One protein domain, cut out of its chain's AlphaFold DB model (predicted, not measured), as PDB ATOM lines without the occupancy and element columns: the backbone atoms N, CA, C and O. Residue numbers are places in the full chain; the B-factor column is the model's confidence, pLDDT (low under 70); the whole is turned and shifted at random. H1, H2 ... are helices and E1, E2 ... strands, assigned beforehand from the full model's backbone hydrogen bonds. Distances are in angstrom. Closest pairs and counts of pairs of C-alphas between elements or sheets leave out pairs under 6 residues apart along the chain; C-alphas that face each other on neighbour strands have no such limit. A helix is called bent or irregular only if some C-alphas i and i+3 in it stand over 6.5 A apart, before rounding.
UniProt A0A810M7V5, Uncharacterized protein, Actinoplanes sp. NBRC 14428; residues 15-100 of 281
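AT A GLANCE: This is residues 15 to 100 of the 281 residues of an uncharacterized protein of Actinoplanes sp. NBRC 14428 (UniProt A0A810M7V5). One long helix, H3, makes the long piece of an elongated, loosely built shape: past its last residue, Trp 65, the unnamed stretch of residues 66 to 100 turns round and folds back alongside it, while at its other end, before Ala 45, a wide loop that holds E1 reaches out and links H3 to the small helices H1 and H2. Residues 32 to 40, of which 37 to 40 belong to E1, stick out at one end of the long axis, and residues 84 to 89 stick out as the tip of a second loop. The printed part has 86 residues with three named helices and one named strand, in the order H1, H2, E1, H3; the class is mostly helix, though under half of the residues are in named elements. The whole is loose, with a radius of gyration of the C-alphas of 15.8 A, and spans 51 by 29 by 22 A.

HOW THE PARTS SIT: H3, residues 45 to 65, is the longest helix and touches no helix. H1, residues 15 to 19, is apart from it, and so is H2, residues 23 to 26. H1 and H2 touch, with 5 pairs of C-alphas within 8 A; their closest C-alphas are those of Ser 19 and Val 26, 6.3 A apart. E1, residues 37 to 41, pairs with no named strand and is apart from H1, H2 and H3. In H1 and H3 every pair of O of residue i and N of residue i+4 is within hydrogen-bond range; H2, with four residues, is too short for such a pair, and its one pair of O i and N i+3 is within range.

IN THESE COORDINATES: H3 runs from C-alpha 45 at (37.686, 45.708, -18.015) to C-alpha 65 at (19.488, 24.108, -7.333), 30.2 A from first to last C-alpha. E1 measures 12.6 A from Thr 37 to Met 41. H1 begins at C-alpha 15, at (25.863, 43.615, -23.138), and measures 6.1 A; H2 measures 5.5 A from Ala 23 to Val 26. No helix is bent or irregular. After Trp 65 come 35 residues with no named element.

THE WHOLE: The two C-alphas farthest apart are those of Glu 36 and Glu 67, 50.9 A. Without the stretches that stand free, the body has 71 residues and spans 44 by 24 by 20 A. The links from H1 to H2 and from E1 to H3 are tight, and the link from H2 to E1, with 10 residues, is short. The printed part has no cut. Its mean pLDDT is 91.4, and no printed residue is under 70.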
ATOM      1  N   VAL A  15      26.120  42.167 -23.074       93.00
ATOM      2  CA  VAL A  15      25.863  43.615 -23.138       93.00
ATOM      3  C   VAL A  15      24.377  43.916 -23.341       93.00
ATOM      4  O   VAL A  15      23.864  44.831 -22.699       93.00
ATOM      5  N   ASP A  16      23.658  43.101 -24.117       90.69
ATOM      6  CA  ASP A  16      22.232  43.303 -24.406       90.69
ATOM      7  C   ASP A  16      21.359  43.081 -23.166       90.69
ATOM      8  O   ASP A  16      20.437  43.842 -22.869       90.69
ATOM      9  N   ALA A  17      21.690  42.062 -22.370       91.81
ATOM     10  CA  ALA A  17      21.015  41.803 -21.100       91.81
ATOM     11  C   ALA A  17      21.230  42.942 -20.084       91.81
ATOM     12  O   ALA A  17      20.383  43.179 -19.213       91.81
ATOM     13  N   LEU A  18      22.366  43.640 -20.181       91.62
ATOM     14  CA  LEU A  18      22.695  44.775 -19.328       91.62
ATOM     15  C   LEU A  18      22.005  46.062 -19.813       91.62
ATOM     16  O   LEU A  18      21.416  46.778 -18.998       91.62
ATOM     17  N   SER A  19      22.023  46.322 -21.124       90.94
ATOM     18  CA  SER A  19      21.392  47.492 -21.743       90.94
ATOM     19  C   SER A  19      19.867  47.470 -21.604       90.94
ATOM     20  O   SER A  19      19.272  48.510 -21.323       90.94
ATOM     21  N   ALA A  20      19.247  46.285 -21.670       91.25
ATOM     22  CA  ALA A  20      17.814  46.096 -21.444       91.25
ATOM     23  C   ALA A  20      17.351  46.497 -20.030       91.25
ATOM     24  O   ALA A  20      16.175  46.805 -19.831       91.25
ATOM     25  N   GLN A  21      18.251  46.499 -19.040       91.00
ATOM     26  CA  GLN A  21      17.951  47.014 -17.699       91.00
ATOM     27  C   GLN A  21      18.149  48.527 -17.627       91.00
ATOM     28  O   GLN A  21      17.301  49.235 -17.085       91.00
ATOM     29  N   SER A  22      19.284  49.015 -18.131       89.12
ATOM     30  CA  SER A  22      19.577  50.441 -18.245       89.12
ATOM     31  C   SER A  22      20.787  50.676 -19.149       89.12
ATOM     32  O   SER A  22      21.857  50.106 -18.921       89.12
ATOM     33  N   ALA A  23      20.660  51.595 -20.108       88.75
ATOM     34  CA  ALA A  23      21.781  52.046 -20.934       88.75
ATOM     35  C   ALA A  23      22.923  52.658 -20.097       88.75
ATOM     36  O   ALA A  23      24.096  52.495 -20.438       88.75
ATOM     37  N   ASP A  24      22.599  53.278 -18.954       88.12
ATOM     38  CA  ASP A  24      23.585  53.879 -18.045       88.12
ATOM     39  C   ASP A  24      24.520  52.838 -17.401       88.12
ATOM     40  O   ASP A  24      25.596  53.194 -16.920       88.12
ATOM     41  N   HIS A  25      24.138  51.553 -17.378       88.75
ATOM     42  CA  HIS A  25      25.015  50.484 -16.886       88.75
ATOM     43  C   HIS A  25      26.140  50.143 -17.868       88.75
ATOM     44  O   HIS A  25      27.201  49.690 -17.439       88.75
ATOM     45  N   VAL A  26      25.911  50.336 -19.170       90.56
ATOM     46  CA  VAL A  26      26.914  50.099 -20.217       90.56
ATOM     47  C   VAL A  26      27.754  51.355 -20.421       90.56
ATOM     48  O   VAL A  26      28.983  51.290 -20.426       90.56
ATOM     49  N   LEU A  27      27.088  52.503 -20.554       90.19
ATOM     50  CA  LEU A  27      27.719  53.791 -20.795       90.19
ATOM     51  C   LEU A  27      27.304  54.790 -19.703       90.19
ATOM     52  O   LEU A  27      26.297  55.488 -19.848       90.19
ATOM     53  N   PRO A  28      28.064  54.882 -18.597       87.56
ATOM     54  CA  PRO A  28      27.711  55.773 -17.505       87.56
ATOM     55  C   PRO A  28      27.783  57.232 -17.958       87.56
ATOM     56  O   PRO A  28      28.762  57.668 -18.561       87.56
ATOM     57  N   GLY A  29      26.750  58.009 -17.625       84.31
ATOM     58  CA  GLY A  29      26.690  59.425 -17.989       84.31
ATOM     59  C   GLY A  29      26.264  59.679 -19.434       84.31
ATOM     60  O   GLY A  29      26.538  60.760 -19.955       84.31
ATOM     61  N   LEU A  30      25.552  58.738 -20.067       84.94
ATOM     62  CA  LEU A  30      24.985  58.906 -21.409       84.94
ATOM     63  C   LEU A  30      24.156  60.199 -21.550       84.94
ATOM     64  O   LEU A  30      24.195  60.866 -22.582       84.94
ATOM     65  N   SER A  31      23.457  60.608 -20.488       84.00
ATOM     66  CA  SER A  31      22.716  61.877 -20.437       84.00
ATOM     67  C   SER A  31      23.584  63.127 -20.645       84.00
ATOM     68  O   SER A  31      23.072  64.148 -21.104       84.00
ATOM     69  N   GLY A  32      24.881  63.056 -20.337       85.81
ATOM     70  CA  GLY A  32      25.843  64.140 -20.533       85.81
ATOM     71  C   GLY A  32      26.436  64.211 -21.942       85.81
ATOM     72  O   GLY A  32      27.043  65.225 -22.276       85.81
ATOM     73  N   LEU A  33      26.264  63.175 -22.768       87.00
ATOM     74  CA  LEU A  33      26.760  63.136 -24.142       87.00
ATOM     75  C   LEU A  33      25.729  63.802 -25.070       87.00
ATOM     76  O   LEU A  33      24.643  63.253 -25.213       87.00
ATOM     77  N   PRO A  34      25.990  64.951 -25.709       89.50
ATOM     78  CA  PRO A  34      24.995  65.586 -26.575       89.50
ATOM     79  C   PRO A  34      24.628  64.708 -27.789       89.50
ATOM     80  O   PRO A  34      25.458  63.912 -28.235       89.50
ATOM     81  N   PRO A  35      23.426  64.858 -28.371       89.38
ATOM     82  CA  PRO A  35      23.117  64.276 -29.679       89.38
ATOM     83  C   PRO A  35      24.102  64.748 -30.759       89.38
ATOM     84  O   PRO A  35      24.651  65.845 -30.653       89.38
ATOM     85  N   GLU A  36      24.291  63.941 -31.804       89.50
ATOM     86  CA  GLU A  36      25.243  64.184 -32.903       89.50
ATOM     87  C   GLU A  36      26.707  64.305 -32.446       89.50
ATOM     88  O   GLU A  36      27.486  65.106 -32.968       89.50
ATOM     89  N   THR A  37      27.089  63.487 -31.460       90.62
ATOM     90  CA  THR A  37      28.450  63.445 -30.914       90.62
ATOM     91  C   THR A  37      29.178  62.180 -31.350       90.62
ATOM     92  O   THR A  37      28.646  61.072 -31.276       90.62
ATOM     93  N   LEU A  38      30.439  62.358 -31.742       92.12
ATOM     94  CA  LEU A  38      31.408  61.292 -31.965       92.12
ATOM     95  C   LEU A  38      32.542  61.464 -30.950       92.12
ATOM     96  O   LEU A  38      33.199  62.503 -30.946       92.12
ATOM     97  N   THR A  39      32.759  60.469 -30.094       93.31
ATOM     98  CA  THR A  39      33.823  60.477 -29.077       93.31
ATOM     99  C   THR A  39      34.472  59.102 -28.966       93.31
ATOM    100  O   THR A  39      33.960  58.117 -29.493       93.31
ATOM    101  N   VAL A  40      35.598  59.020 -28.265       93.75
ATOM    102  CA  VAL A  40      36.261  57.756 -27.923       93.75
ATOM    103  C   VAL A  40      36.280  57.534 -26.420       93.75
ATOM    104  O   VAL A  40      36.314  58.492 -25.646       93.75
ATOM    105  N   MET A  41      36.244  56.271 -26.009       92.19
ATOM    106  CA  MET A  41      36.280  55.843 -24.612       92.19
ATOM    107  C   MET A  41      37.064  54.539 -24.468       92.19
ATOM    108  O   MET A  41      37.313  53.831 -25.442       92.19
ATOM    109  N   GLU A  42      37.438  54.216 -23.235       91.44
ATOM    110  CA  GLU A  42      38.058  52.939 -22.892       91.44
ATOM    111  C   GLU A  42      37.053  52.055 -22.139       91.44
ATOM    112  O   GLU A  42      36.329  52.547 -21.264       91.44
ATOM    113  N   PRO A  43      36.992  50.749 -22.441       90.69
ATOM    114  CA  PRO A  43      36.145  49.824 -21.720       90.69
ATOM    115  C   PRO A  43      36.691  49.599 -20.311       90.69
ATOM    116  O   PRO A  43      37.883  49.377 -20.089       90.69
ATOM    117  N   ASN A  44      35.789  49.573 -19.334       91.62
ATOM    118  CA  ASN A  44      36.144  49.229 -17.967       91.62
ATOM    119  C   ASN A  44      36.245  47.702 -17.821       91.62
ATOM    120  O   ASN A  44      35.281  47.034 -17.442       91.62
ATOM    121  N   ALA A  45      37.430  47.149 -18.099       90.75
ATOM    122  CA  ALA A  45      37.686  45.708 -18.015       90.75
ATOM    123  C   ALA A  45      37.342  45.125 -16.634       90.75
ATOM    124  O   ALA A  45      36.803  44.027 -16.532       90.75
ATOM    125  N   ARG A  46      37.586  45.882 -15.554       92.88
ATOM    126  CA  ARG A  46      37.233  45.457 -14.193       92.88
ATOM    127  C   ARG A  46      35.728  45.278 -14.027       92.88
ATOM    128  O   ARG A  46      35.309  44.313 -13.393       92.88
ATOM    129  N   PHE A  47      34.935  46.200 -14.568       93.50
ATOM    130  CA  PHE A  47      33.480  46.094 -14.542       93.50
ATOM    131  C   PHE A  47      33.008  44.867 -15.329       93.50
ATOM    132  O   PHE A  47      32.294  44.041 -14.764       93.50
ATOM    133  N   ILE A  48      33.483  44.703 -16.568       92.56
ATOM    134  CA  ILE A  48      33.126  43.572 -17.440       92.56
ATOM    135  C   ILE A  48      33.452  42.235 -16.760       92.56
ATOM    136  O   ILE A  48      32.580  41.374 -16.632       92.56
ATOM    137  N   GLU A  49      34.675  42.081 -16.242       94.12
ATOM    138  CA  GLU A  49      35.083  40.868 -15.527       94.12
ATOM    139  C   GLU A  49      34.230  40.626 -14.274       94.12
ATOM    140  O   GLU A  49      33.818  39.496 -14.020       94.12
ATOM    141  N   SER A  50      33.921  41.674 -13.500       94.94
ATOM    142  CA  SER A  50      33.091  41.543 -12.295       94.94
ATOM    143  C   SER A  50      31.652  41.123 -12.608       94.94
ATOM    144  O   SER A  50      31.085  40.292 -11.899       94.94
ATOM    145  N   TYR A  51      31.087  41.660 -13.692       94.94
ATOM    146  CA  TYR A  51      29.740  41.351 -14.146       94.94
ATOM    147  C   TYR A  51      29.651  39.892 -14.598       94.94
ATOM    148  O   TYR A  51      28.836  39.136 -14.068       94.94
ATOM    149  N   LEU A  52      30.565  39.456 -15.473       95.06
ATOM    150  CA  LEU A  52      30.622  38.065 -15.927       95.06
ATOM    151  C   LEU A  52      30.896  37.096 -14.768       95.06
ATOM    152  O   LEU A  52      30.254  36.049 -14.687       95.06
ATOM    153  N   ALA A  53      31.785  37.436 -13.833       95.31
ATOM    154  CA  ALA A  53      32.029  36.614 -12.646       95.31
ATOM    155  C   ALA A  53      30.767  36.446 -11.784       95.31
ATOM    156  O   ALA A  53      30.461  35.334 -11.341       95.31
ATOM    157  N   GLY A  54      30.002  37.525 -11.590       95.31
ATOM    158  CA  GLY A  54      28.719  37.492 -10.889       95.31
ATOM    159  C   GLY A  54      27.694  36.604 -11.595       95.31
ATOM    160  O   GLY A  54      27.135  35.700 -10.974       95.31
ATOM    161  N   MET A  55      27.507  36.791 -12.904       95.19
ATOM    162  CA  MET A  55      26.569  35.992 -13.705       95.19
ATOM    163  C   MET A  55      26.895  34.498 -13.670       95.19
ATOM    164  O   MET A  55      26.004  33.672 -13.481       95.19
ATOM    165  N   ASN A  56      28.174  34.142 -13.811       95.69
ATOM    166  CA  ASN A  56      28.608  32.749 -13.735       95.69
ATOM    167  C   ASN A  56      28.382  32.151 -12.342       95.69
ATOM    168  O   ASN A  56      27.965  31.000 -12.235       95.69
ATOM    169  N   THR A  57      28.613  32.932 -11.283       95.50
ATOM    170  CA  THR A  57      28.380  32.491  -9.899       95.50
ATOM    171  C   THR A  57      26.903  32.187  -9.653       95.50
ATOM    172  O   THR A  57      26.575  31.147  -9.080       95.50
ATOM    173  N   GLU A  58      26.001  33.060 -10.104       95.94
ATOM    174  CA  GLU A  58      24.558  32.853  -9.936       95.94
ATOM    175  C   GLU A  58      24.029  31.725 -10.830       95.94
ATOM    176  O   GLU A  58      23.233  30.906 -10.374       95.94
ATOM    177  N   MET A  59      24.545  31.580 -12.054       95.50
ATOM    178  CA  MET A  59      24.194  30.447 -12.916       95.50
ATOM    179  C   MET A  59      24.665  29.108 -12.336       95.50
ATOM    180  O   MET A  59      23.918  28.131 -12.367       95.50
ATOM    181  N   ALA A  60      25.863  29.050 -11.743       94.62
ATOM    182  CA  ALA A  60      26.343  27.850 -11.056       94.62
ATOM    183  C   ALA A  60      25.395  27.434  -9.920       94.62
ATOM    184  O   ALA A  60      25.076  26.253  -9.768       94.62
ATOM    185  N   ARG A  61      24.923  28.413  -9.135       95.12
ATOM    186  CA  ARG A  61      23.967  28.196  -8.037       95.12
ATOM    187  C   ARG A  61      22.611  27.721  -8.545       95.12
ATOM    188  O   ARG A  61      22.062  26.784  -7.971       95.12
ATOM    189  N   GLU A  62      22.104  28.320  -9.618       95.69
ATOM    190  CA  GLU A  62      20.834  27.916 -10.230       95.69
ATOM    191  C   GLU A  62      20.910  26.485 -10.781       95.69
ATOM    192  O   GLU A  62      20.015  25.676 -10.541       95.69
ATOM    193  N   LEU A  63      22.000  26.127 -11.466       94.94
ATOM    194  CA  LEU A  63      22.204  24.767 -11.967       94.94
ATOM    195  C   LEU A  63      22.283  23.748 -10.831       94.94
ATOM    196  O   LEU A  63      21.660  22.690 -10.920       94.94
ATOM    197  N   LEU A  64      22.990  24.080  -9.748       94.75
ATOM    198  CA  LEU A  64      23.028  23.238  -8.555       94.75
ATOM    199  C   LEU A  64      21.636  23.065  -7.940       94.75
ATOM    200  O   LEU A  64      21.269  21.952  -7.569       94.75
ATOM    201  N   TRP A  65      20.856  24.145  -7.853       96.38
ATOM    202  CA  TRP A  65      19.488  24.108  -7.333       96.38
ATOM    203  C   TRP A  65      18.558  23.243  -8.197       96.38
ATOM    204  O   TRP A  65      17.710  22.533  -7.661       96.38
ATOM    205  N   ARG A  66      18.761  23.229  -9.518       96.06
ATOM    206  CA  ARG A  66      18.041  22.357 -10.464       96.06
ATOM    207  C   ARG A  66      18.562  20.918 -10.516       96.06
ATOM    208  O   ARG A  66      18.180  20.180 -11.422       96.06
ATOM    209  N   GLU A  67      19.444  20.533  -9.593       93.88
ATOM    210  CA  GLU A  67      20.094  19.217  -9.549       93.88
ATOM    211  C   GLU A  67      20.865  18.871 -10.842       93.88
ATOM    212  O   GLU A  67      21.103  17.701 -11.154       93.88
ATOM    213  N   TYR A  68      21.291  19.886 -11.608       92.38
ATOM    214  CA  TYR A  68      22.136  19.671 -12.776       92.38
ATOM    215  C   TYR A  68      23.525  19.193 -12.318       92.38
ATOM    216  O   TYR A  68      24.110  19.801 -11.414       92.38
ATOM    217  N   PRO A  69      24.108  18.150 -12.939       90.19
ATOM    218  CA  PRO A  69      25.448  17.687 -12.593       90.19
ATOM    219  C   PRO A  69      26.505  18.774 -12.852       90.19
ATOM    220  O   PRO A  69      26.917  19.002 -13.987       90.19
ATOM    221  N   THR A  70      26.958  19.458 -11.801       89.00
ATOM    222  CA  THR A  70      27.968  20.519 -11.896       89.00
ATOM    223  C   THR A  70      28.966  20.458 -10.742       89.00
ATOM    224  O   THR A  70      28.644  20.034  -9.635       89.00
ATOM    225  N   ASP A  71      30.196  20.889 -11.006       90.12
ATOM    226  CA  ASP A  71      31.246  21.101 -10.010       90.12
ATOM    227  C   ASP A  71      31.376  22.575  -9.591       90.12
ATOM    228  O   ASP A  71      32.332  22.919  -8.900       90.12
ATOM    229  N   LEU A  72      30.441  23.439 -10.020       90.06
ATOM    230  CA  LEU A  72      30.417  24.888  -9.779       90.06
ATOM    231  C   LEU A  72      31.617  25.667 -10.349       90.06
ATOM    232  O   LEU A  72      31.786  26.842 -10.029       90.06
ATOM    233  N   ARG A  73      32.459  25.037 -11.180       91.00
ATOM    234  CA  ARG A  73      33.661  25.660 -11.772       91.00
ATOM    235  C   ARG A  73      33.482  26.019 -13.249       91.00
ATOM    236  O   ARG A  73      34.422  26.506 -13.873       91.00
ATOM    237  N   GLY A  74      32.303  25.755 -13.810       90.88
ATOM    238  CA  GLY A  74      31.990  26.034 -15.207       90.88
ATOM    239  C   GLY A  74      32.020  27.527 -15.534       90.88
ATOM    240  O   GLY A  74      31.695  28.369 -14.700       90.88
ATOM    241  N   SER A  75      32.414  27.846 -16.768       94.56
ATOM    242  CA  SER A  75      32.354  29.206 -17.325       94.56
ATOM    243  C   SER A  75      31.246  29.272 -18.375       94.56
ATOM    244  O   SER A  75      31.483  29.060 -19.562       94.56
ATOM    245  N   TYR A  76      30.023  29.507 -17.910       94.81
ATOM    246  CA  TYR A  76      28.789  29.540 -18.695       94.81
ATOM    247  C   TYR A  76      28.699  30.764 -19.610       94.81
ATOM    248  O   TYR A  76      28.284  30.623 -20.758       94.81
ATOM    249  N   PHE A  77      29.106  31.938 -19.112       95.69
ATOM    250  CA  PHE A  77      29.077  33.211 -19.839       95.69
ATOM    251  C   PHE A  77      30.489  33.772 -19.963       95.69
ATOM    252  O   PHE A  77      31.150  34.026 -18.953       95.69
ATOM    253  N   ARG A  78      30.964  33.955 -21.196       94.00
ATOM    254  CA  ARG A  78      32.327  34.446 -21.471       94.00
ATOM    255  C   ARG A  78      32.382  35.568 -22.507       94.00
ATOM    256  O   ARG A  78      33.459  36.113 -22.739       94.00
ATOM    257  N   VAL A  79      31.242  35.893 -23.108       93.50
ATOM    258  CA  VAL A  79      31.082  36.918 -24.138       93.50
ATOM    259  C   VAL A  79      30.289  38.068 -23.524       93.50
ATOM    260  O   VAL A  79      29.194  37.877 -22.998       93.50
ATOM    261  N   PHE A  80      30.876  39.256 -23.521       93.44
ATOM    262  CA  PHE A  80      30.226  40.491 -23.110       93.44
ATOM    263  C   PHE A  80      29.762  41.277 -24.332       93.44
ATOM    264  O   PHE A  80      28.591  41.640 -24.390       93.44
ATOM    265  N   TRP A  81      30.647  41.512 -25.301       93.56
ATOM    266  CA  TRP A  81      30.336  42.315 -26.481       93.56
ATOM    267  C   TRP A  81      29.788  41.482 -27.636       93.56
ATOM    268  O   TRP A  81      30.136  40.312 -27.776       93.56
ATOM    269  N   ASP A  82      28.989  42.105 -28.503       93.19
ATOM    270  CA  ASP A  82      28.551  41.464 -29.739       93.19
ATOM    271  C   ASP A  82      29.689  41.462 -30.773       93.19
ATOM    272  O   ASP A  82      30.326  42.483 -31.058       93.19
ATOM    273  N   ARG A  83      29.963  40.285 -31.334       91.12
ATOM    274  CA  ARG A  83      31.034  40.018 -32.297       91.12
ATOM    275  C   ARG A  83      30.512  39.405 -33.596       91.12
ATOM    276  O   ARG A  83      31.319  38.932 -34.387       91.12
ATOM    277  N   ALA A  84      29.201  39.433 -33.847       87.31
ATOM    278  CA  ALA A  84      28.599  38.810 -35.029       87.31
ATOM    279  C   ALA A  84      29.247  39.252 -36.357       87.31
ATOM    280  O   ALA A  84      29.426  38.429 -37.253       87.31
ATOM    281  N   ASP A  85      29.653  40.524 -36.450       83.06
ATOM    282  CA  ASP A  85      30.312  41.108 -37.627       83.06
ATOM    283  C   ASP A  85      31.856  41.132 -37.538       83.06
ATOM    284  O   ASP A  85      32.526  41.660 -38.427       83.06
ATOM    285  N   ALA A  86      32.445  40.581 -36.472       86.56
ATOM    286  CA  ALA A  86      33.891  40.552 -36.279       86.56
ATOM    287  C   ALA A  86      34.558  39.420 -37.080       86.56
ATOM    288  O   ALA A  86      33.936  38.434 -37.469       86.56
ATOM    289  N   ALA A  87      35.877  39.527 -37.278       85.50
ATOM    290  CA  ALA A  87      36.658  38.489 -37.956       85.50
ATOM    291  C   ALA A  87      36.677  37.142 -37.203       85.50
ATOM    292  O   ALA A  87      36.821  36.094 -37.830       85.50
ATOM    293  N   ASP A  88      36.545  37.182 -35.875       86.50
ATOM    294  CA  ASP A  88      36.426  36.013 -35.002       86.50
ATOM    295  C   ASP A  88      35.150  36.146 -34.147       86.50
ATOM    296  O   ASP A  88      35.200  36.730 -33.056       86.50
ATOM    297  N   PRO A  89      33.992  35.686 -34.659       86.69
ATOM    298  CA  PRO A  89      32.703  35.853 -33.989       86.69
ATOM    299  C   PRO A  89      32.547  34.961 -32.750       86.69
ATOM    300  O   PRO A  89      31.768  35.288 -31.862       86.69
ATOM    301  N   ASP A  90      33.313  33.868 -32.659       87.12
ATOM    302  CA  ASP A  90      33.261  32.915 -31.541       87.12
ATOM    303  C   ASP A  90      34.249  33.272 -30.411       87.12
ATOM    304  O   ASP A  90      34.372  32.551 -29.411       87.12
ATOM    305  N   ALA A  91      34.978  34.385 -30.551       87.75
ATOM    306  CA  ALA A  91      35.930  34.849 -29.557       87.75
ATOM    307  C   ALA A  91      35.241  35.221 -28.235       87.75
ATOM    308  O   ALA A  91      34.311  36.024 -28.183       87.75
ATOM    309  N   ALA A  92      35.771  34.698 -27.131       90.12
ATOM    310  CA  ALA A  92      35.381  35.124 -25.793       90.12
ATOM    311  C   ALA A  92      36.059  36.450 -25.407       90.12
ATOM    312  O   ALA A  92      37.186  36.721 -25.816       90.12
ATOM    313  N   ASP A  93      35.425  37.243 -24.543       89.81
ATOM    314  CA  ASP A  93      36.058  38.431 -23.952       89.81
ATOM    315  C   ASP A  93      36.958  38.064 -22.762       89.81
ATOM    316  O   ASP A  93      37.950  38.742 -22.479       89.81
ATOM    317  N   VAL A  94      36.642  36.958 -22.080       91.69
ATOM    318  CA  VAL A  94      37.387  36.481 -20.908       91.69
ATOM    319  C   VAL A  94      37.799  35.003 -21.017       91.69
ATOM    320  O   VAL A  94      37.084  34.175 -21.609       91.69
ATOM    321  N   PRO A  95      38.952  34.618 -20.431       92.19
ATOM    322  CA  PRO A  95      39.319  33.217 -20.274       92.19
ATOM    323  C   PRO A  95      38.379  32.525 -19.286       92.19
ATOM    324  O   PRO A  95      37.598  33.166 -18.581       92.19
ATOM    325  N   GLU A  96      38.480  31.202 -19.208       92.75
ATOM    326  CA  GLU A  96      37.744  30.414 -18.220       92.75
ATOM    327  C   GLU A  96      38.011  30.910 -16.792       92.75
ATOM    328  O   GLU A  96      39.159  31.029 -16.355       92.75
ATOM    329  N   LEU A  97      36.931  31.157 -16.051       92.12
ATOM    330  CA  LEU A  97      36.952  31.752 -14.714       92.12
ATOM    331  C   LEU A  97      37.706  30.885 -13.705       92.12
ATOM    332  O   LEU A  97      38.365  31.406 -12.810       92.12
ATOM    333  N   ALA A  98      37.666  29.560 -13.871       91.31
ATOM    334  CA  ALA A  98      38.391  28.625 -13.012       91.31
ATOM    335  C   ALA A  98      39.917  28.850 -13.021       91.31
ATOM    336  O   ALA A  98      40.599  28.453 -12.076       91.31
ATOM    337  N   GLY A  99      40.451  29.463 -14.084       88.56
ATOM    338  CA  GLY A  99      41.870  29.773 -14.241       88.56
ATOM    339  C   GLY A  99      42.274  31.175 -13.780       88.56
ATOM    340  O   GLY A  99      43.462  31.492 -13.842       88.56
ATOM    341  N   TRP A 100      41.335  32.018 -13.339       92.12
ATOM    342  CA  TRP A 100      41.638  33.398 -12.960       92.12
ATOM    343  C   TRP A 100      42.505  33.443 -11.699       92.12
ATOM    344  O   TRP A 100      42.180  32.858 -10.665       92.12
TER     345      TRP A 100